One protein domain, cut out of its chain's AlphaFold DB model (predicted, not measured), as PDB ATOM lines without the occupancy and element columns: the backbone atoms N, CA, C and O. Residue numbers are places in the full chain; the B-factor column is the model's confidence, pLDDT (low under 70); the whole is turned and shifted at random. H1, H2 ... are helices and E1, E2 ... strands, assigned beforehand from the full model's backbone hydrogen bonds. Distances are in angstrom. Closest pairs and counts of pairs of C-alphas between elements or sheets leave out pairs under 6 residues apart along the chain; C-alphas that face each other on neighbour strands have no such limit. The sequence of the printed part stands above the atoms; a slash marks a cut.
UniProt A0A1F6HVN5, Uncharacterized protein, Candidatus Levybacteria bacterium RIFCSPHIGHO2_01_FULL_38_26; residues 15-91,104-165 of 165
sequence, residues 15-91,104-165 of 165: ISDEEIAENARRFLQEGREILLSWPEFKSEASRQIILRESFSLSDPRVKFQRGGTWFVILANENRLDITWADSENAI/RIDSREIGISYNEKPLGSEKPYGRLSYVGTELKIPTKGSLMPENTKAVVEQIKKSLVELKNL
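What this domain is: This is residues 15 to 91 and 104 to 165 of the 165 residues of an uncharacterized protein of Candidatus Levybacteria bacterium RIFCSPHIGHO2_01_FULL_38_26 (UniProt A0A1F6HVN5). One twisted sheet of five antiparallel strands, E1 E2 E3 E4 E5 in that order, has two long helices, H1 and H3, side by side across one face, making two layers; short H2 sits beside the strands, near the end of E2. The printed part has 139 residues, running H1 H2 E1 E2 E3 E4 E5 H3, of mixed class. It is compact, with a radius of gyration of the C-alphas of 15.0 A, and spans 37 by 33 by 29 A.

Where its parts are: Start with E1, residues 62 to 66, E2, 69 to 75, E3, 79 to 85, E4, 107 to 115, 26.9 A long, and E5, 125 to 131. Find C-alpha 17 at (-23.493, -41.606, -45.386); from there H1, residues 17 to 37, runs 30.1 A. H2 is residues 44 to 51. H3, residues 149 to 163, runs 21.2 A to C-alpha 163 at (-23.553, -15.186, -40.434).

How they stand to each other: Hairpins E1 and E2, N 64 to O 71 3.1 A, and E2 and E3, N 72 to O 83 2.9 A, form a meander, each strand the antiparallel neighbour of the one before. Look next at N 82 and O 110, 2.9 A, between E3 and E4, and N 111 and O 129, 3.0 A, in hairpin E4 and E5; these four pairs are within hydrogen-bond range. H1 is on the sheet at a height of 7.8 A; its closest C-alpha pair with E5 is Ala 21 and Gly 126, 4.0 A. H3 is on the same face at 9.1 A, its closest pair with E5 being C-alphas Val 151 and Tyr 130, 5.8 A. H1 and H3 touch at C-alphas Ile 34 and Lys 163, 5.7 A, the same way at a shallow tilt of 12 degrees. H2, on that face, is over none of the strands; its C-alpha Ile 50 is 4.7 A from Ala 75's, their closest pair. Every O i to N i+4 pair in H1, H2 and H3 is within range.

The domain as a whole: The farthest C-alphas, Gly 68 and Glu 122, are 44.1 A apart. Residues 92 to 103 are not printed; C-alphas 91 and 104 are 9.6 A apart. The link E5 to H3 is long. The model's pLDDT is under 70 at residues 53 to 59, 104 to 106, 133 and 135 to 144.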
ATOM      1  N   ILE A  15     -25.863 -41.158 -38.018       84.38
ATOM      2  CA  ILE A  15     -26.377 -40.597 -39.274       84.38
ATOM      3  C   ILE A  15     -25.822 -41.390 -40.459       84.38
ATOM      4  O   ILE A  15     -24.697 -41.887 -40.400       84.38
ATOM      5  N   SER A  16     -26.609 -41.515 -41.526       89.25
ATOM      6  CA  SER A  16     -26.208 -42.246 -42.736       89.25
ATOM      7  C   SER A  16     -25.191 -41.479 -43.590       89.25
ATOM      8  O   SER A  16     -25.130 -40.249 -43.552       89.25
ATOM      9  N   ASP A  17     -24.429 -42.198 -44.418       87.31
ATOM     10  CA  ASP A  17     -23.493 -41.606 -45.386       87.31
ATOM     11  C   ASP A  17     -24.200 -40.652 -46.360       87.31
ATOM     12  O   ASP A  17     -23.676 -39.581 -46.680       87.31
ATOM     13  N   GLU A  18     -25.411 -41.004 -46.800       89.81
ATOM     14  CA  GLU A  18     -26.239 -40.142 -47.642       89.81
ATOM     15  C   GLU A  18     -26.630 -38.836 -46.919       89.81
ATOM     16  O   GLU A  18     -26.489 -37.752 -47.495       89.81
ATOM     17  N   GLU A  19     -27.039 -38.902 -45.647       92.56
ATOM     18  CA  GLU A  19     -27.322 -37.708 -44.836       92.56
ATOM     19  C   GLU A  19     -26.065 -36.865 -44.588       92.56
ATOM     20  O   GLU A  19     -26.131 -35.632 -44.609       92.56
ATOM     21  N   ILE A  20     -24.910 -37.492 -44.356       91.88
ATOM     22  CA  ILE A  20     -23.627 -36.793 -44.197       91.88
ATOM     23  C   ILE A  20     -23.289 -36.036 -45.483       91.88
ATOM     24  O   ILE A  20     -22.961 -34.850 -45.425       91.88
ATOM     25  N   ALA A  21     -23.390 -36.693 -46.638       93.31
ATOM     26  CA  ALA A  21     -23.113 -36.093 -47.936       93.31
ATOM     27  C   ALA A  21     -24.053 -34.912 -48.231       93.31
ATOM     28  O   ALA A  21     -23.592 -33.857 -48.673       93.31
ATOM     29  N   GLU A  22     -25.350 -35.045 -47.942       95.31
ATOM     30  CA  GLU A  22     -26.317 -33.961 -48.122       95.31
ATOM     31  C   GLU A  22     -26.021 -32.765 -47.206       95.31
ATOM     32  O   GLU A  22     -25.980 -31.619 -47.672       95.31
ATOM     33  N   ASN A  23     -25.765 -33.017 -45.918       96.75
ATOM     34  CA  ASN A  23     -25.406 -31.966 -44.968       96.75
ATOM     35  C   ASN A  23     -24.088 -31.285 -45.358       96.75
ATOM     36  O   ASN A  23     -24.024 -30.058 -45.348       96.75
ATOM     37  N   ALA A  24     -23.065 -32.047 -45.752       96.12
ATOM     38  CA  ALA A  24     -21.781 -31.506 -46.191       96.12
ATOM     39  C   ALA A  24     -21.921 -30.624 -47.430       96.12
ATOM     40  O   ALA A  24     -21.416 -29.504 -47.429       96.12
ATOM     41  N   ARG A  25     -22.674 -31.069 -48.445       96.00
ATOM     42  CA  ARG A  25     -22.971 -30.258 -49.633       96.00
ATOM     43  C   ARG A  25     -23.637 -28.935 -49.254       96.00
ATOM     44  O   ARG A  25     -23.212 -27.878 -49.716       96.00
ATOM     45  N   ARG A  26     -24.666 -28.992 -48.398       97.38
ATOM     46  CA  ARG A  26     -25.415 -27.806 -47.958       97.38
ATOM     47  C   ARG A  26     -24.539 -26.843 -47.155       97.38
ATOM     48  O   ARG A  26     -24.501 -25.661 -47.475       97.38
ATOM     49  N   PHE A  27     -23.831 -27.331 -46.139       97.62
ATOM     50  CA  PHE A  27     -22.999 -26.490 -45.273       97.62
ATOM     51  C   PHE A  27     -21.800 -25.901 -46.001       97.62
ATOM     52  O   PHE A  27     -21.422 -24.767 -45.720       97.62
ATOM     53  N   LEU A  28     -21.224 -26.631 -46.960       95.50
ATOM     54  CA  LEU A  28     -20.147 -26.112 -47.794       95.50
ATOM     55  C   LEU A  28     -20.624 -24.894 -48.594       95.50
ATOM     56  O   LEU A  28     -19.941 -23.871 -48.622       95.50
ATOM     57  N   GLN A  29     -21.812 -24.978 -49.197       94.19
ATOM     58  CA  GLN A  29     -22.412 -23.852 -49.909       94.19
ATOM     59  C   GLN A  29     -22.740 -22.687 -48.964       94.19
ATOM     60  O   GLN A  29     -22.336 -21.558 -49.230       94.19
ATOM     61  N   GLU A  30     -23.422 -22.951 -47.849       96.56
ATOM     62  CA  GLU A  30     -23.812 -21.919 -46.880       96.56
ATOM     63  C   GLU A  30     -22.595 -21.187 -46.298       96.56
ATOM     64  O   GLU A  30     -22.554 -19.958 -46.266       96.56
ATOM     65  N   GLY A  31     -21.560 -21.930 -45.901       94.81
ATOM     66  CA  GLY A  31     -20.322 -21.354 -45.392       94.81
ATOM     67  C   GLY A  31     -19.605 -20.487 -46.430       94.81
ATOM     68  O   GLY A  31     -19.116 -19.410 -46.093       94.81
ATOM     69  N   ARG A  32     -19.607 -20.883 -47.711       91.81
ATOM     70  CA  ARG A  32     -19.085 -20.028 -48.791       91.81
ATOM     71  C   ARG A  32     -19.880 -18.746 -48.955       91.81
ATOM     72  O   ARG A  32     -19.279 -17.689 -49.109       91.81
ATOM     73  N   GLU A  33     -21.205 -18.827 -48.945       92.88
ATOM     74  CA  GLU A  33     -22.069 -17.650 -49.067       92.88
ATOM     75  C   GLU A  33     -21.824 -16.665 -47.915       92.88
ATOM     76  O   GLU A  33     -21.714 -15.462 -48.155       92.88
ATOM     77  N   ILE A  34     -21.641 -17.172 -46.688       93.81
ATOM     78  CA  ILE A  34     -21.249 -16.363 -45.525       93.81
ATOM     79  C   ILE A  34     -19.900 -15.682 -45.774       93.81
ATOM     80  O   ILE A  34     -19.828 -14.455 -45.714       93.81
ATOM     81  N   LEU A  35     -18.851 -16.437 -46.120       91.44
ATOM     82  CA  LEU A  35     -17.520 -15.863 -46.356       91.44
ATOM     83  C   LEU A  35     -17.528 -14.820 -47.480       91.44
ATOM     84  O   LEU A  35     -16.936 -13.756 -47.339       91.44
ATOM     85  N   LEU A  36     -18.236 -15.076 -48.580       89.69
ATOM     86  CA  LEU A  36     -18.330 -14.143 -49.706       89.69
ATOM     87  C   LEU A  36     -19.142 -12.880 -49.379       89.69
ATOM     88  O   LEU A  36     -18.979 -11.862 -50.059       89.69
ATOM     89  N   SER A  37     -19.998 -12.924 -48.354       91.69
ATOM     90  CA  SER A  37     -20.704 -11.741 -47.849       91.69
ATOM     91  C   SER A  37     -19.788 -10.804 -47.051       91.69
ATOM     92  O   SER A  37     -20.048  -9.599 -46.970       91.69
ATOM     93  N   TRP A  38     -18.692 -11.333 -46.503       91.38
ATOM     94  CA  TRP A  38     -17.748 -10.572 -45.697       91.38
ATOM     95  C   TRP A  38     -16.828  -9.696 -46.573       91.38
ATOM     96  O   TRP A  38     -16.343 -10.128 -47.625       91.38
ATOM     97  N   PRO A  39     -16.578  -8.431 -46.180       89.62
ATOM     98  CA  PRO A  39     -15.774  -7.490 -46.953       89.62
ATOM     99  C   PRO A  39     -14.333  -7.956 -47.201       89.62
ATOM    100  O   PRO A  39     -13.774  -7.618 -48.244       89.62
ATOM    101  N   GLU A  40     -13.759  -8.758 -46.306       88.62
ATOM    102  CA  GLU A  40     -12.403  -9.314 -46.392       88.62
ATOM    103  C   GLU A  40     -12.216 -10.225 -47.625       88.62
ATOM    104  O   GLU A  40     -11.114 -10.342 -48.167       88.62
ATOM    105  N   PHE A  41     -13.308 -10.800 -48.144       86.88
ATOM    106  CA  PHE A  41     -13.316 -11.680 -49.320       86.88
ATOM    107  C   PHE A  41     -13.811 -10.998 -50.603       86.88
ATOM    108  O   PHE A  41     -14.118 -11.659 -51.598       86.88
ATOM    109  N   LYS A  42     -13.876  -9.661 -50.639       80.75
ATOM    110  CA  LYS A  42     -14.258  -8.925 -51.860       80.75
ATOM    111  C   LYS A  42     -13.175  -8.919 -52.939       80.75
ATOM    112  O   LYS A  42     -13.501  -8.657 -54.095       80.75
ATOM    113  N   SER A  43     -11.917  -9.190 -52.586       81.31
ATOM    114  CA  SER A  43     -10.820  -9.220 -53.556       81.31
ATOM    115  C   SER A  43     -10.901 -10.456 -54.460       81.31
ATOM    116  O   SER A  43     -11.271 -11.544 -54.016       81.31
ATOM    117  N   GLU A  44     -10.507 -10.299 -55.724       76.12
ATOM    118  CA  GLU A  44     -10.461 -11.401 -56.691       76.12
ATOM    119  C   GLU A  44      -9.534 -12.537 -56.221       76.12
ATOM    120  O   GLU A  44      -9.866 -13.710 -56.353       76.12
ATOM    121  N   ALA A  45      -8.412 -12.203 -55.573       72.31
ATOM    122  CA  ALA A  45      -7.482 -13.189 -55.028       72.31
ATOM    123  C   ALA A  45      -8.116 -14.040 -53.911       72.31
ATOM    124  O   ALA A  45      -8.011 -15.266 -53.938       72.31
ATOM    125  N   SER A  46      -8.828 -13.415 -52.966       76.00
ATOM    126  CA  SER A  46      -9.506 -14.128 -51.873       76.00
ATOM    127  C   SER A  46     -10.647 -15.012 -52.391       76.00
ATOM    128  O   SER A  46     -10.849 -16.123 -51.905       76.00
ATOM    129  N   ARG A  47     -11.372 -14.549 -53.418       77.56
ATOM    130  CA  ARG A  47     -12.429 -15.332 -54.081       77.56
ATOM    131  C   ARG A  47     -11.875 -16.551 -54.795       77.56
ATOM    132  O   ARG A  47     -12.465 -17.624 -54.713       77.56
ATOM    133  N   GLN A  48     -10.730 -16.409 -55.458       75.00
ATOM    134  CA  GLN A  48     -10.079 -17.536 -56.117       75.00
ATOM    135  C   GLN A  48      -9.660 -18.624 -55.134       75.00
ATOM    136  O   GLN A  48      -9.734 -19.792 -55.494       75.00
ATOM    137  N   ILE A  49      -9.257 -18.278 -53.908       74.75
ATOM    138  CA  ILE A  49      -8.971 -19.283 -52.875       74.75
ATOM    139  C   ILE A  49     -10.235 -20.115 -52.620       74.75
ATOM    140  O   ILE A  49     -10.206 -21.326 -52.800       74.75
ATOM    141  N   ILE A  50     -11.367 -19.459 -52.354       78.69
ATOM    142  CA  ILE A  50     -12.650 -20.117 -52.057       78.69
ATOM    143  C   ILE A  50     -13.155 -21.003 -53.212       78.69
ATOM    144  O   ILE A  50     -13.767 -22.041 -52.965       78.69
ATOM    145  N   LEU A  51     -12.937 -20.586 -54.462       75.19
ATOM    146  CA  LEU A  51     -13.549 -21.203 -55.645       75.19
ATOM    147  C   LEU A  51     -12.653 -22.206 -56.388       75.19
ATOM    148  O   LEU A  51     -13.116 -22.829 -57.337       75.19
ATOM    149  N   ARG A  52     -11.375 -22.347 -56.021       73.00
ATOM    150  CA  ARG A  52     -10.438 -23.207 -56.763       73.00
ATOM    151  C   ARG A  52     -10.678 -24.690 -56.520       73.00
ATOM    152  O   ARG A  52     -10.951 -25.098 -55.402       73.00
ATOM    153  N   GLU A  53     -10.441 -25.494 -57.551       63.28
ATOM    154  CA  GLU A  53     -10.473 -26.960 -57.460       63.28
ATOM    155  C   GLU A  53      -9.240 -27.546 -56.757       63.28
ATOM    156  O   GLU A  53      -9.305 -28.530 -56.023       63.28
ATOM    157  N   SER A  54      -8.082 -26.902 -56.936       62.50
ATOM    158  CA  SER A  54      -6.807 -27.365 -56.387       62.50
ATOM    159  C   SER A  54      -5.966 -26.226 -55.813       62.50
ATOM    160  O   SER A  54      -5.934 -25.103 -56.327       62.50
ATOM    161  N   PHE A  55      -5.268 -26.525 -54.714       59.34
ATOM    162  CA  PHE A  55      -4.337 -25.602 -54.074       59.34
ATOM    163  C   PHE A  55      -2.945 -25.733 -54.700       59.34
ATOM    164  O   PHE A  55      -2.349 -26.807 -54.677       59.34
ATOM    165  N   SER A  56      -2.410 -24.629 -55.227       54.59
ATOM    166  CA  SER A  56      -1.018 -24.519 -55.696       54.59
ATOM    167  C   SER A  56      -0.226 -23.401 -55.002       54.59
ATOM    168  O   SER A  56       0.856 -23.034 -55.454       54.59
ATOM    169  N   LEU A  57      -0.757 -22.842 -53.909       54.38
ATOM    170  CA  LEU A  57      -0.073 -21.843 -53.084       54.38
ATOM    171  C   LEU A  57       0.674 -22.530 -51.933       54.38
ATOM    172  O   LEU A  57       0.217 -23.554 -51.430       54.38
ATOM    173  N   SER A  58       1.803 -21.955 -51.510       57.62
ATOM    174  CA  SER A  58       2.635 -22.472 -50.412       57.62
ATOM    175  C   SER A  58       1.919 -22.493 -49.054       57.62
ATOM    176  O   SER A  58       2.268 -23.314 -48.215       57.62
ATOM    177  N   ASP A  59       0.910 -21.638 -48.862       66.94
ATOM    178  CA  ASP A  59      -0.099 -21.764 -47.804       66.94
ATOM    179  C   ASP A  59      -1.427 -21.146 -48.295       66.94
ATOM    180  O   ASP A  59      -1.494 -19.936 -48.520       66.94
ATOM    181  N   PRO A  60      -2.478 -21.944 -48.540       75.00
ATOM    182  CA  PRO A  60      -3.770 -21.448 -49.016       75.00
ATOM    183  C   PRO A  60      -4.669 -20.832 -47.928       75.00
ATOM    184  O   PRO A  60      -5.833 -20.533 -48.206       75.00
ATOM    185  N   ARG A  61      -4.178 -20.666 -46.694       81.88
ATOM    186  CA  ARG A  61      -4.961 -20.110 -45.584       81.88
ATOM    187  C   ARG A  61      -5.074 -18.589 -45.660       81.88
ATOM    188  O   ARG A  61      -4.093 -17.883 -45.880       81.88
ATOM    189  N   VAL A  62      -6.270 -18.072 -45.395       85.31
ATOM    190  CA  VAL A  62      -6.529 -16.636 -45.230       85.31
ATOM    191  C   VAL A  62      -6.704 -16.342 -43.745       85.31
ATOM    192  O   VAL A  62      -7.595 -16.910 -43.114       85.31
ATOM    193  N   LYS A  63      -5.870 -15.453 -43.196       87.88
ATOM    194  CA  LYS A  63      -5.953 -15.000 -41.801       87.88
ATOM    195  C   LYS A  63      -6.436 -13.555 -41.723       87.88
ATOM    196  O   LYS A  63      -5.959 -12.719 -42.489       87.88
ATOM    197  N   PHE A  64      -7.360 -13.254 -40.817       90.00
ATOM    198  CA  PHE A  64      -7.848 -11.890 -40.575       90.00
ATOM    199  C   PHE A  64      -8.568 -11.787 -39.228       90.00
ATOM    200  O   PHE A  64      -8.863 -12.794 -38.590       90.00
ATOM    201  N   GLN A  65      -8.883 -10.560 -38.817       92.38
ATOM    202  CA  GLN A  65      -9.680 -10.280 -37.627       92.38
ATOM    203  C   GLN A  65     -11.004  -9.618 -38.020       92.38
ATOM    204  O   GLN A  65     -11.029  -8.734 -38.875       92.38
ATOM    205  N   ARG A  66     -12.098 -10.011 -37.364       91.00
ATOM    206  CA  ARG A  66     -13.436  -9.429 -37.529       91.00
ATOM    207  C   ARG A  66     -14.135  -9.372 -36.175       91.00
ATOM    208  O   ARG A  66     -14.213 -10.373 -35.475       91.00
ATOM    209  N   GLY A  67     -14.634  -8.196 -35.791       89.00
ATOM    210  CA  GLY A  67     -15.391  -8.037 -34.540       89.00
ATOM    211  C   GLY A  67     -14.604  -8.385 -33.268       89.00
ATOM    212  O   GLY A  67     -15.200  -8.792 -32.281       89.00
ATOM    213  N   GLY A  68     -13.272  -8.261 -33.290       90.00
ATOM    214  CA  GLY A  68     -12.395  -8.677 -32.188       90.00
ATOM    215  C   GLY A  68     -11.969 -10.149 -32.241       90.00
ATOM    216  O   GLY A  68     -10.961 -10.490 -31.634       90.00
ATOM    217  N   THR A  69     -12.644 -10.985 -33.029       92.00
ATOM    218  CA  THR A  69     -12.330 -12.407 -33.213       92.00
ATOM    219  C   THR A  69     -11.343 -12.603 -34.359       92.00
ATOM    220  O   THR A  69     -11.475 -11.998 -35.425       92.00
ATOM    221  N   TRP A  70     -10.350 -13.458 -34.148       92.25
ATOM    222  CA  TRP A  70      -9.419 -13.897 -35.177       92.25
ATOM    223  C   TRP A  70      -9.975 -15.084 -35.951       92.25
ATOM    224  O   TRP A  70     -10.604 -15.966 -35.371       92.25
ATOM    225  N   PHE A  71      -9.708 -15.110 -37.255       92.94
ATOM    226  CA  PHE A  71     -10.138 -16.146 -38.185       92.94
ATOM    227  C   PHE A  71      -8.961 -16.672 -38.993       92.94
ATOM    228  O   PHE A  71      -8.130 -15.901 -39.476       92.94
ATOM    229  N   VAL A  72      -8.952 -17.986 -39.204       90.75
ATOM    230  CA  VAL A  72      -8.110 -18.664 -40.188       90.75
ATOM    231  C   VAL A  72      -9.004 -19.542 -41.047       90.75
ATOM    232  O   VAL A  72      -9.698 -20.425 -40.546       90.75
ATOM    233  N   ILE A  73      -9.002 -19.269 -42.348       90.56
ATOM    234  CA  ILE A  73      -9.893 -19.900 -43.318       90.56
ATOM    235  C   ILE A  73      -9.075 -20.699 -44.316       90.56
ATOM    236  O   ILE A  73      -8.181 -20.154 -44.963       90.56
ATOM    237  N   LEU A  74      -9.436 -21.964 -44.494       87.88
ATOM    238  CA  LEU A  74      -8.986 -22.796 -45.599       87.88
ATOM    239  C   LEU A  74     -10.210 -23.196 -46.420       87.88
ATOM    240  O   LEU A  74     -11.014 -24.006 -45.979       87.88
ATOM    241  N   ALA A  75     -10.357 -22.659 -47.625       88.25
ATOM    242  CA  ALA A  75     -11.505 -22.961 -48.475       88.25
ATOM    243  C   ALA A  75     -11.052 -23.268 -49.899       88.25
ATOM    244  O   ALA A  75     -10.121 -22.637 -50.384       88.25
ATOM    245  N   ASN A  76     -11.710 -24.231 -50.538       85.75
ATOM    246  CA  ASN A  76     -11.639 -24.539 -51.966       85.75
ATOM    247  C   ASN A  76     -12.991 -25.114 -52.420       85.75
ATOM    248  O   ASN A  76     -13.936 -25.111 -51.633       85.75
ATOM    249  N   GLU A  77     -13.093 -25.641 -53.642       84.31
ATOM    250  CA  GLU A  77     -14.337 -26.161 -54.233       84.31
ATOM    251  C   GLU A  77     -14.993 -27.333 -53.468       84.31
ATOM    252  O   GLU A  77     -16.211 -27.509 -53.551       84.31
ATOM    253  N   ASN A  78     -14.220 -28.101 -52.697       89.31
ATOM    254  CA  ASN A  78     -14.664 -29.342 -52.052       89.31
ATOM    255  C   ASN A  78     -14.489 -29.301 -50.532       89.31
ATOM    256  O   ASN A  78     -14.897 -30.231 -49.844       89.31
ATOM    257  N   ARG A  79     -13.865 -28.250 -49.990       91.00
ATOM    258  CA  ARG A  79     -13.512 -28.139 -48.577       91.00
ATOM    259  C   ARG A  79     -13.674 -26.722 -48.057       91.00
ATOM    260  O   ARG A  79     -13.374 -25.750 -48.747       91.00
ATOM    261  N   LEU A  80     -14.107 -26.634 -46.811       93.06
ATOM    262  CA  LEU A  80     -14.158 -25.418 -46.028       93.06
ATOM    263  C   LEU A  80     -13.793 -25.750 -44.585       93.06
ATOM    264  O   LEU A  80     -14.559 -26.426 -43.902       93.06
ATOM    265  N   ASP A  81     -12.666 -25.219 -44.132       91.94
ATOM    266  CA  ASP A  81     -12.313 -25.158 -42.725       91.94
ATOM    267  C   ASP A  81     -12.322 -23.695 -42.277       91.94
ATOM    268  O   ASP A  81     -11.745 -22.818 -42.931       91.94
ATOM    269  N   ILE A  82     -12.994 -23.441 -41.161       93.38
ATOM    270  CA  ILE A  82     -13.060 -22.135 -40.510       93.38
ATOM    271  C   ILE A  82     -12.622 -22.352 -39.073       93.38
ATOM    272  O   ILE A  82     -13.341 -22.994 -38.308       93.38
ATOM    273  N   THR A  83     -11.474 -21.796 -38.706       91.50
ATOM    274  CA  THR A  83     -10.994 -21.742 -37.325       91.50
ATOM    275  C   THR A  83     -11.149 -20.322 -36.810       91.50
ATOM    276  O   THR A  83     -10.802 -19.371 -37.515       91.50
ATOM    277  N   TRP A  84     -11.652 -20.159 -35.589       92.62
ATOM    278  CA  TRP A  84     -11.780 -18.848 -34.967       92.62
ATOM    279  C   TRP A  84     -11.527 -18.874 -33.462       92.62
ATOM    280  O   TRP A  84     -11.813 -19.860 -32.777       92.62
ATOM    281  N   ALA A  85     -10.975 -17.774 -32.955       89.00
ATOM    282  CA  ALA A  85     -10.611 -17.615 -31.551       89.00
ATOM    283  C   ALA A  85     -10.549 -16.138 -31.141       89.00
ATOM    284  O   ALA A  85     -10.487 -15.244 -31.986       89.00
ATOM    285  N   ASP A  86     -10.514 -15.876 -29.838       87.25
ATOM    286  CA  ASP A  86     -10.460 -14.509 -29.303       87.25
ATOM    287  C   ASP A  86      -9.068 -13.862 -29.442       87.25
ATOM    288  O   ASP A  86      -8.917 -12.650 -29.298       87.25
ATOM    289  N   SER A  87      -8.034 -14.648 -29.761       83.19
ATOM    290  CA  SER A  87      -6.678 -14.157 -30.027       83.19
ATOM    291  C   SER A  87      -6.001 -14.942 -31.152       83.19
ATOM    292  O   SER A  87      -6.305 -16.114 -31.359       83.19
ATOM    293  N   GLU A  88      -5.065 -14.311 -31.867       81.00
ATOM    294  CA  GLU A  88      -4.304 -14.955 -32.951       81.00
ATOM    295  C   GLU A  88      -3.498 -16.158 -32.439       81.00
ATOM    296  O   GLU A  88      -3.522 -17.227 -33.045       81.00
ATOM    297  N   ASN A  89      -2.878 -16.015 -31.264       73.88
ATOM    298  CA  ASN A  89      -2.100 -17.071 -30.612       73.88
ATOM    299  C   ASN A  89      -2.952 -18.291 -30.225       73.88
ATOM    300  O   ASN A  89      -2.425 -19.386 -30.107       73.88
ATOM    301  N   ALA A  90      -4.267 -18.130 -30.045       72.38
ATOM    302  CA  ALA A  90      -5.165 -19.256 -29.783       72.38
ATOM    303  C   ALA A  90      -5.497 -20.066 -31.054       72.38
ATOM    304  O   ALA A  90      -6.060 -21.159 -30.962       72.38
ATOM    305  N   ILE A  91      -5.156 -19.551 -32.243       72.62
ATOM    306  CA  ILE A  91      -5.314 -20.263 -33.519       72.62
ATOM    307  C   ILE A  91      -4.051 -21.061 -33.886       72.62
ATOM    308  O   ILE A  91      -4.144 -22.054 -34.613       72.62
ATOM    309  N   ARG A 104      -6.105 -29.273 -27.355       52.03
ATOM    310  CA  ARG A 104      -6.447 -27.987 -27.989       52.03
ATOM    311  C   ARG A 104      -7.329 -27.173 -27.049       52.03
ATOM    312  O   ARG A 104      -8.331 -27.671 -26.539       52.03
ATOM    313  N   ILE A 105      -6.897 -25.934 -26.845       59.41
ATOM    314  CA  ILE A 105      -7.257 -24.996 -25.785       59.41
ATOM    315  C   ILE A 105      -7.644 -23.681 -26.507       59.41
ATOM    316  O   ILE A 105      -6.938 -23.243 -27.410       59.41
ATOM    317  N   ASP A 106      -8.809 -23.117 -26.178       69.69
ATOM    318  CA  ASP A 106      -9.323 -21.774 -26.535       69.69
ATOM    319  C   ASP A 106      -9.715 -21.408 -27.992       69.69
ATOM    320  O   ASP A 106     -10.096 -20.261 -28.241       69.69
ATOM    321  N   SER A 107      -9.732 -22.339 -28.955       79.75
ATOM    322  CA  SER A 107     -10.263 -22.088 -30.315       79.75
ATOM    323  C   SER A 107     -11.408 -23.016 -30.722       79.75
ATOM    324  O   SER A 107     -11.586 -24.111 -30.182       79.75
ATOM    325  N   ARG A 108     -12.209 -22.554 -31.692       88.00
ATOM    326  CA  ARG A 108     -13.296 -23.311 -32.326       88.00
ATOM    327  C   ARG A 108     -12.989 -23.535 -33.802       88.00
ATOM    328  O   ARG A 108     -12.447 -22.651 -34.464       88.00
ATOM    329  N   GLU A 109     -13.339 -24.706 -34.320       89.94
ATOM    330  CA  GLU A 109     -13.124 -25.060 -35.725       89.94
ATOM    331  C   GLU A 109     -14.320 -25.839 -36.275       89.94
ATOM    332  O   GLU A 109     -14.785 -26.789 -35.647       89.94
ATOM    333  N   ILE A 110     -14.789 -25.463 -37.467       93.62
ATOM    334  CA  ILE A 110     -15.620 -26.331 -38.309       93.62
ATOM    335  C   ILE A 110     -14.796 -26.778 -39.507       93.62
ATOM    336  O   ILE A 110     -14.137 -25.954 -40.136       93.62
ATOM    337  N   GLY A 111     -14.874 -28.064 -39.838       93.69
ATOM    338  CA  GLY A 111     -14.296 -28.620 -41.057       93.69
ATOM    339  C   GLY A 111     -15.364 -29.353 -41.853       93.69
ATOM    340  O   GLY A 111     -16.001 -30.281 -41.346       93.69
ATOM    341  N   ILE A 112     -15.571 -28.927 -43.094       95.56
ATOM    342  CA  ILE A 112     -16.587 -29.440 -44.012       95.56
ATOM    343  C   ILE A 112     -15.878 -29.882 -45.286       95.56
ATOM    344  O   ILE A 112     -15.084 -29.140 -45.860       95.56
ATOM    345  N   SER A 113     -16.163 -31.087 -45.766       92.88
ATOM    346  CA  SER A 113     -15.723 -31.528 -47.088       92.88
ATOM    347  C   SER A 113     -16.827 -32.277 -47.809       92.88
ATOM    348  O   SER A 113     -17.511 -33.103 -47.209       92.88
ATOM    349  N   TYR A 114     -16.984 -32.014 -49.098       93.12
ATOM    350  CA  TYR A 114     -17.942 -32.687 -49.958       93.12
ATOM    351  C   TYR A 114     -17.303 -32.962 -51.312       93.12
ATOM    352  O   TYR A 114     -16.711 -32.068 -51.903       93.12
ATOM    353  N   ASN A 115     -17.444 -34.191 -51.798       89.81
ATOM    354  CA  ASN A 115     -17.072 -34.582 -53.151       89.81
ATOM    355  C   ASN A 115     -18.258 -35.314 -53.776       89.81
ATOM    356  O   ASN A 115     -18.676 -36.352 -53.262       89.81
ATOM    357  N   GLU A 116     -18.788 -34.806 -54.888       85.69
ATOM    358  CA  GLU A 116     -19.937 -35.427 -55.560       85.69
ATOM    359  C   GLU A 116     -19.592 -36.820 -56.109       85.69
ATOM    360  O   GLU A 116     -20.405 -37.740 -56.036       85.69
ATOM    361  N   LYS A 117     -18.372 -36.981 -56.635       82.06
ATOM    362  CA  LYS A 117     -17.856 -38.236 -57.199       82.06
ATOM    363  C   LYS A 117     -16.366 -38.373 -56.880       82.06
ATOM    364  O   LYS A 117     -15.530 -38.025 -57.716       82.06
ATOM    365  N   PRO A 118     -15.998 -38.807 -55.662       78.62
ATOM    366  CA  PRO A 118     -14.597 -38.999 -55.332       78.62
ATOM    367  C   PRO A 118     -14.012 -40.130 -56.188       78.62
ATOM    368  O   PRO A 118     -14.718 -41.051 -56.608       78.62
ATOM    369  N   LEU A 119     -12.707 -40.059 -56.451       75.12
ATOM    370  CA  LEU A 119     -12.011 -41.025 -57.299       75.12
ATOM    371  C   LEU A 119     -12.264 -42.462 -56.808       75.12
ATOM    372  O   LEU A 119     -11.917 -42.808 -55.680       75.12
ATOM    373  N   GLY A 120     -12.854 -43.299 -57.664       76.88
ATOM    374  CA  GLY A 120     -13.142 -44.701 -57.343       76.88
ATOM    375  C   GLY A 120     -14.466 -44.958 -56.611       76.88
ATOM    376  O   GLY A 120     -14.669 -46.076 -56.148       76.88
ATOM    377  N   SER A 121     -15.369 -43.973 -56.524       76.75
ATOM    378  CA  SER A 121     -16.728 -44.141 -55.991       76.75
ATOM    379  C   SER A 121     -17.781 -43.574 -56.942       76.75
ATOM    380  O   SER A 121     -17.607 -42.495 -57.507       76.75
ATOM    381  N   GLU A 122     -18.914 -44.267 -57.067       80.12
ATOM    382  CA  GLU A 122     -20.118 -43.747 -57.736       80.12
ATOM    383  C   GLU A 122     -21.028 -42.950 -56.788       80.12
ATOM    384  O   GLU A 122     -21.959 -42.281 -57.236       80.12
ATOM    385  N   LYS A 123     -20.766 -43.019 -55.477       82.56
ATOM    386  CA  LYS A 123     -21.530 -42.324 -54.441       82.56
ATOM    387  C   LYS A 123     -20.812 -41.060 -53.961       82.56
ATOM    388  O   LYS A 123     -19.580 -41.091 -53.838       82.56
ATOM    389  N   PRO A 124     -21.563 -39.996 -53.625       87.25
ATOM    390  CA  PRO A 124     -20.995 -38.797 -53.031       87.25
ATOM    391  C   PRO A 124     -20.384 -39.101 -51.666       87.25
ATOM    392  O   PRO A 124     -20.837 -39.986 -50.941       87.25
ATOM    393  N   TYR A 125     -19.364 -38.330 -51.311       88.88
ATOM    394  CA  TYR A 125     -18.686 -38.408 -50.025       88.88
ATOM    395  C   TYR A 125     -18.799 -37.077 -49.296       88.88
ATOM    396  O   TYR A 125     -18.518 -36.024 -49.869       88.88
ATOM    397  N   GLY A 126     -19.172 -37.137 -48.019       90.88
ATOM    398  CA  GLY A 126     -19.174 -35.997 -47.113       90.88
ATOM    399  C   GLY A 126     -18.328 -36.267 -45.873       90.88
ATOM    400  O   GLY A 126     -18.258 -37.392 -45.376       90.88
ATOM    401  N   ARG A 127     -17.707 -35.213 -45.350       92.38
ATOM    402  CA  ARG A 127     -17.048 -35.210 -44.044       92.38
ATOM    403  C   ARG A 127     -17.405 -33.935 -43.304       92.38
ATOM    404  O   ARG A 127     -17.320 -32.844 -43.863       92.38
ATOM    405  N   LEU A 128     -17.794 -34.094 -42.049       92.44
ATOM    406  CA  LEU A 128     -18.179 -33.028 -41.140       92.44
ATOM    407  C   LEU A 128     -17.408 -33.210 -39.843       92.44
ATOM    408  O   LEU A 128     -17.430 -34.293 -39.266       92.44
ATOM    409  N   SER A 129     -16.754 -32.154 -39.383       90.19
ATOM    410  CA  SER A 129     -15.951 -32.154 -38.163       90.19
ATOM    411  C   SER A 129     -16.153 -30.858 -37.391       90.19
ATOM    412  O   SER A 129     -16.413 -29.805 -37.980       90.19
ATOM    413  N   TYR A 130     -16.040 -30.951 -36.069       87.31
ATOM    414  CA  TYR A 130     -16.078 -29.798 -35.179       87.31
ATOM    415  C   TYR A 130     -15.061 -29.960 -34.053       87.31
ATOM    416  O   TYR A 130     -14.950 -31.037 -33.465       87.31
ATOM    417  N   VAL A 131     -14.370 -28.874 -33.720       81.94
ATOM    418  CA  VAL A 131     -13.516 -28.763 -32.535       81.94
ATOM    419  C   VAL A 131     -14.023 -27.615 -31.680       81.94
ATOM    420  O   VAL A 131     -14.196 -26.501 -32.167       81.94
ATOM    421  N   GLY A 132     -14.253 -27.907 -30.405       76.56
ATOM    422  CA  GLY A 132     -14.695 -26.954 -29.398       76.56
ATOM    423  C   GLY A 132     -15.029 -27.675 -28.095       76.56
ATOM    424  O   GLY A 132     -15.364 -28.863 -28.091       76.56
ATOM    425  N   THR A 133     -14.925 -26.959 -26.978       69.88
ATOM    426  CA  THR A 133     -15.164 -27.495 -25.623       69.88
ATOM    427  C   THR A 133     -16.632 -27.878 -25.371       69.88
ATOM    428  O   THR A 133     -16.954 -28.589 -24.418       69.88
ATOM    429  N   GLU A 134     -17.533 -27.429 -26.244       71.62
ATOM    430  CA  GLU A 134     -18.976 -27.632 -26.190       71.62
ATOM    431  C   GLU A 134     -19.390 -29.063 -26.548       71.62
ATOM    432  O   GLU A 134     -20.435 -29.542 -26.096       71.62
ATOM    433  N   LEU A 135     -18.571 -29.781 -27.324       64.25
ATOM    434  CA  LEU A 135     -18.765 -31.205 -27.569       64.25
ATOM    435  C   LEU A 135     -18.141 -32.007 -26.422       64.25
ATOM    436  O   LEU A 135     -17.019 -32.491 -26.512       64.25
ATOM    437  N   LYS A 136     -18.905 -32.207 -25.341       53.47
ATOM    438  CA  LYS A 136     -18.576 -33.156 -24.257       53.47
ATOM    439  C   LYS A 136     -18.752 -34.614 -24.708       53.47
ATOM    440  O   LYS A 136     -19.481 -35.377 -24.077       53.47
ATOM    441  N   ILE A 137     -18.154 -35.000 -25.830       50.56
ATOM    442  CA  ILE A 137     -18.164 -36.388 -26.291       50.56
ATOM    443  C   ILE A 137     -16.922 -37.062 -25.693       50.56
ATOM    444  O   ILE A 137     -15.823 -36.542 -25.874       50.56
ATOM    445  N   PRO A 138     -17.053 -38.183 -24.961       40.56
ATOM    446  CA  PRO A 138     -15.908 -38.900 -24.418       40.56
ATOM    447  C   PRO A 138     -15.151 -39.582 -25.561       40.56
ATOM    448  O   PRO A 138     -15.384 -40.745 -25.879       40.56
ATOM    449  N   THR A 139     -14.244 -38.861 -26.208       40.12
ATOM    450  CA  THR A 139     -13.328 -39.446 -27.181       40.12
ATOM    451  C   THR A 139     -12.194 -40.124 -26.419       40.12
ATOM    452  O   THR A 139     -11.270 -39.499 -25.900       40.12
ATOM    453  N   LYS A 140     -12.263 -41.456 -26.309       36.19
ATOM    454  CA  LYS A 140     -11.061 -42.257 -26.054       36.19
ATOM    455  C   LYS A 140     -10.108 -42.005 -27.225       36.19
ATOM    456  O   LYS A 140     -10.311 -42.527 -28.315       36.19
ATOM    457  N   GLY A 141      -9.080 -41.202 -26.981       39.56
ATOM    458  CA  GLY A 141      -8.087 -40.817 -27.979       39.56
ATOM    459  C   GLY A 141      -8.407 -39.466 -28.611       39.56
ATOM    460  O   GLY A 141      -9.544 -39.197 -28.976       39.56
ATOM    461  N   SER A 142      -7.377 -38.630 -28.714       42.19
ATOM    462  CA  SER A 142      -7.338 -37.250 -29.213       42.19
ATOM    463  C   SER A 142      -7.779 -37.079 -30.680       42.19
ATOM    464  O   SER A 142      -7.024 -36.578 -31.510       42.19
ATOM    465  N   LEU A 143      -8.982 -37.527 -31.032       52.09
ATOM    466  CA  LEU A 143      -9.554 -37.437 -32.371       52.09
ATOM    467  C   LEU A 143     -10.700 -36.425 -32.373       52.09
ATOM    468  O   LEU A 143     -11.546 -36.425 -31.477       52.09
ATOM    469  N   MET A 144     -10.720 -35.571 -33.395       60.97
ATOM    470  CA  MET A 144     -11.848 -34.686 -33.681       60.97
ATOM    471  C   MET A 144     -13.110 -35.550 -33.870       60.97
ATOM    472  O   MET A 144     -13.044 -36.543 -34.600       60.97
ATOM    473  N   PRO A 145     -14.249 -35.231 -33.230       73.38
ATOM    474  CA  PRO A 145     -15.500 -35.914 -33.523       73.38
ATOM    475  C   PRO A 145     -15.934 -35.589 -34.958       73.38
ATOM    476  O   PRO A 145     -15.917 -34.432 -35.386       73.38
ATOM    477  N   GLU A 146     -16.341 -36.619 -35.697       84.12
ATOM    478  CA  GLU A 146     -16.714 -36.514 -37.108       84.12
ATOM    479  C   GLU A 146     -18.042 -37.214 -37.375       84.12
ATOM    480  O   GLU A 146     -18.330 -38.238 -36.761       84.12
ATOM    481  N   ASN A 147     -18.823 -36.690 -38.322       87.00
ATOM    482  CA  ASN A 147     -19.969 -37.385 -38.916       87.00
ATOM    483  C   ASN A 147     -21.002 -37.932 -37.901       87.00
ATOM    484  O   ASN A 147     -21.547 -39.017 -38.083       87.00
ATOM    485  N   THR A 148     -21.296 -37.174 -36.840       86.69
ATOM    486  CA  THR A 148     -22.369 -37.479 -35.869       86.69
ATOM    487  C   THR A 148     -23.452 -36.403 -35.899       86.69
ATOM    488  O   THR A 148     -23.187 -35.269 -36.318       86.69
ATOM    489  N   LYS A 149     -24.658 -36.690 -35.382       87.62
ATOM    490  CA  LYS A 149     -25.708 -35.662 -35.217       87.62
ATOM    491  C   LYS A 149     -25.219 -34.467 -34.402       87.62
ATOM    492  O   LYS A 149     -25.513 -33.329 -34.750       87.62
ATOM    493  N   ALA A 150     -24.449 -34.711 -33.340       86.94
ATOM    494  CA  ALA A 150     -23.917 -33.645 -32.494       86.94
ATOM    495  C   ALA A 150     -23.006 -32.690 -33.285       86.94
ATOM    496  O   ALA A 150     -23.128 -31.475 -33.153       86.94
ATOM    497  N   VAL A 151     -22.143 -33.228 -34.153       90.06
ATOM    498  CA  VAL A 151     -21.290 -32.421 -35.039       90.06
ATOM    499  C   VAL A 151     -22.130 -31.640 -36.050       90.06
ATOM    500  O   VAL A 151     -21.900 -30.448 -36.234       90.06
ATOM    501  N   VAL A 152     -23.140 -32.271 -36.663       93.12
ATOM    502  CA  VAL A 152     -24.063 -31.597 -37.594       93.12
ATOM    503  C   VAL A 152     -24.739 -30.393 -36.930       93.12
ATOM    504  O   VAL A 152     -24.754 -29.307 -37.508       93.12
ATOM    505  N   GLU A 153     -25.267 -30.557 -35.716       92.62
ATOM    506  CA  GLU A 153     -25.919 -29.466 -34.984       92.62
ATOM    507  C   GLU A 153     -24.939 -28.354 -34.589       92.62
ATOM    508  O   GLU A 153     -25.278 -27.174 -34.701       92.62
ATOM    509  N   GLN A 154     -23.703 -28.692 -34.208       92.38
ATOM    510  CA  GLN A 154     -22.698 -27.668 -33.905       92.38
ATOM    511  C   GLN A 154     -22.255 -26.887 -35.140       92.38
ATOM    512  O   GLN A 154     -22.081 -25.669 -35.055       92.38
ATOM    513  N   ILE A 155     -22.126 -27.537 -36.298       95.38
ATOM    514  CA  ILE A 155     -21.832 -26.838 -37.553       95.38
ATOM    515  C   ILE A 155     -22.982 -25.888 -37.904       95.38
ATOM    516  O   ILE A 155     -22.721 -24.718 -38.174       95.38
ATOM    517  N   LYS A 156     -24.247 -26.330 -37.813       96.44
ATOM    518  CA  LYS A 156     -25.417 -25.452 -38.024       96.44
ATOM    519  C   LYS A 156     -25.369 -24.222 -37.124       96.44
ATOM    520  O   LYS A 156     -25.504 -23.099 -37.604       96.44
ATOM    521  N   LYS A 157     -25.157 -24.430 -35.821       95.88
ATOM    522  CA  LYS A 157     -25.067 -23.342 -34.840       95.88
ATOM    523  C   LYS A 157     -23.935 -22.378 -35.190       95.88
ATOM    524  O   LYS A 157     -24.151 -21.171 -35.207       95.88
ATOM    525  N   SER A 158     -22.766 -22.914 -35.526       95.50
ATOM    526  CA  SER A 158     -21.586 -22.124 -35.881       95.50
ATOM    527  C   SER A 158     -21.819 -21.291 -37.140       95.50
ATOM    528  O   SER A 158     -21.509 -20.108 -37.142       95.50
ATOM    529  N   LEU A 159     -22.431 -21.847 -38.190       96.94
ATOM    530  CA  LEU A 159     -22.757 -21.088 -39.404       96.94
ATOM    531  C   LEU A 159     -23.741 -19.944 -39.121       96.94
ATOM    532  O   LEU A 159     -23.555 -18.838 -39.626       96.94
ATOM    533  N   VAL A 160     -24.741 -20.168 -38.261       96.94
ATOM    534  CA  VAL A 160     -25.653 -19.102 -37.813       96.94
ATOM    535  C   VAL A 160     -24.905 -18.025 -37.025       96.94
ATOM    536  O   VAL A 160     -25.145 -16.842 -37.252       96.94
ATOM    537  N   GLU A 161     -24.001 -18.400 -36.118       94.00
ATOM    538  CA  GLU A 161     -23.157 -17.443 -35.390       94.00
ATOM    539  C   GLU A 161     -22.313 -16.609 -36.362       94.00
ATOM    540  O   GLU A 161     -22.396 -15.383 -36.340       94.00
ATOM    541  N   LEU A 162     -21.582 -17.263 -37.269       94.25
ATOM    542  CA  LEU A 162     -20.716 -16.617 -38.258       94.25
ATOM    543  C   LEU A 162     -21.498 -15.658 -39.162       94.25
ATOM    544  O   LEU A 162     -21.056 -14.544 -39.424       94.25
ATOM    545  N   LYS A 163     -22.698 -16.040 -39.600       94.38
ATOM    546  CA  LYS A 163     -23.553 -15.186 -40.434       94.38
ATOM    547  C   LYS A 163     -23.938 -13.861 -39.763       94.38
ATOM    548  O   LYS A 163     -24.232 -12.897 -40.466       94.38
ATOM    549  N   ASN A 164     -23.969 -13.819 -38.431       91.44
ATOM    550  CA  ASN A 164     -24.392 -12.654 -37.653       91.44
ATOM    551  C   ASN A 164     -23.224 -11.773 -37.161       91.44
ATOM    552  O   ASN A 164     -23.478 -10.791 -36.461       91.44
ATOM    553  N   LEU A 165     -21.974 -12.100 -37.516       87.75
ATOM    554  CA  LEU A 165     -20.776 -11.276 -37.283       87.75
ATOM    555  C   LEU A 165     -20.558 -10.283 -38.426       87.75
ATOM    556  O   LEU A 165     -20.051  -9.163 -38.195       87.75
TER     557      LEU A 165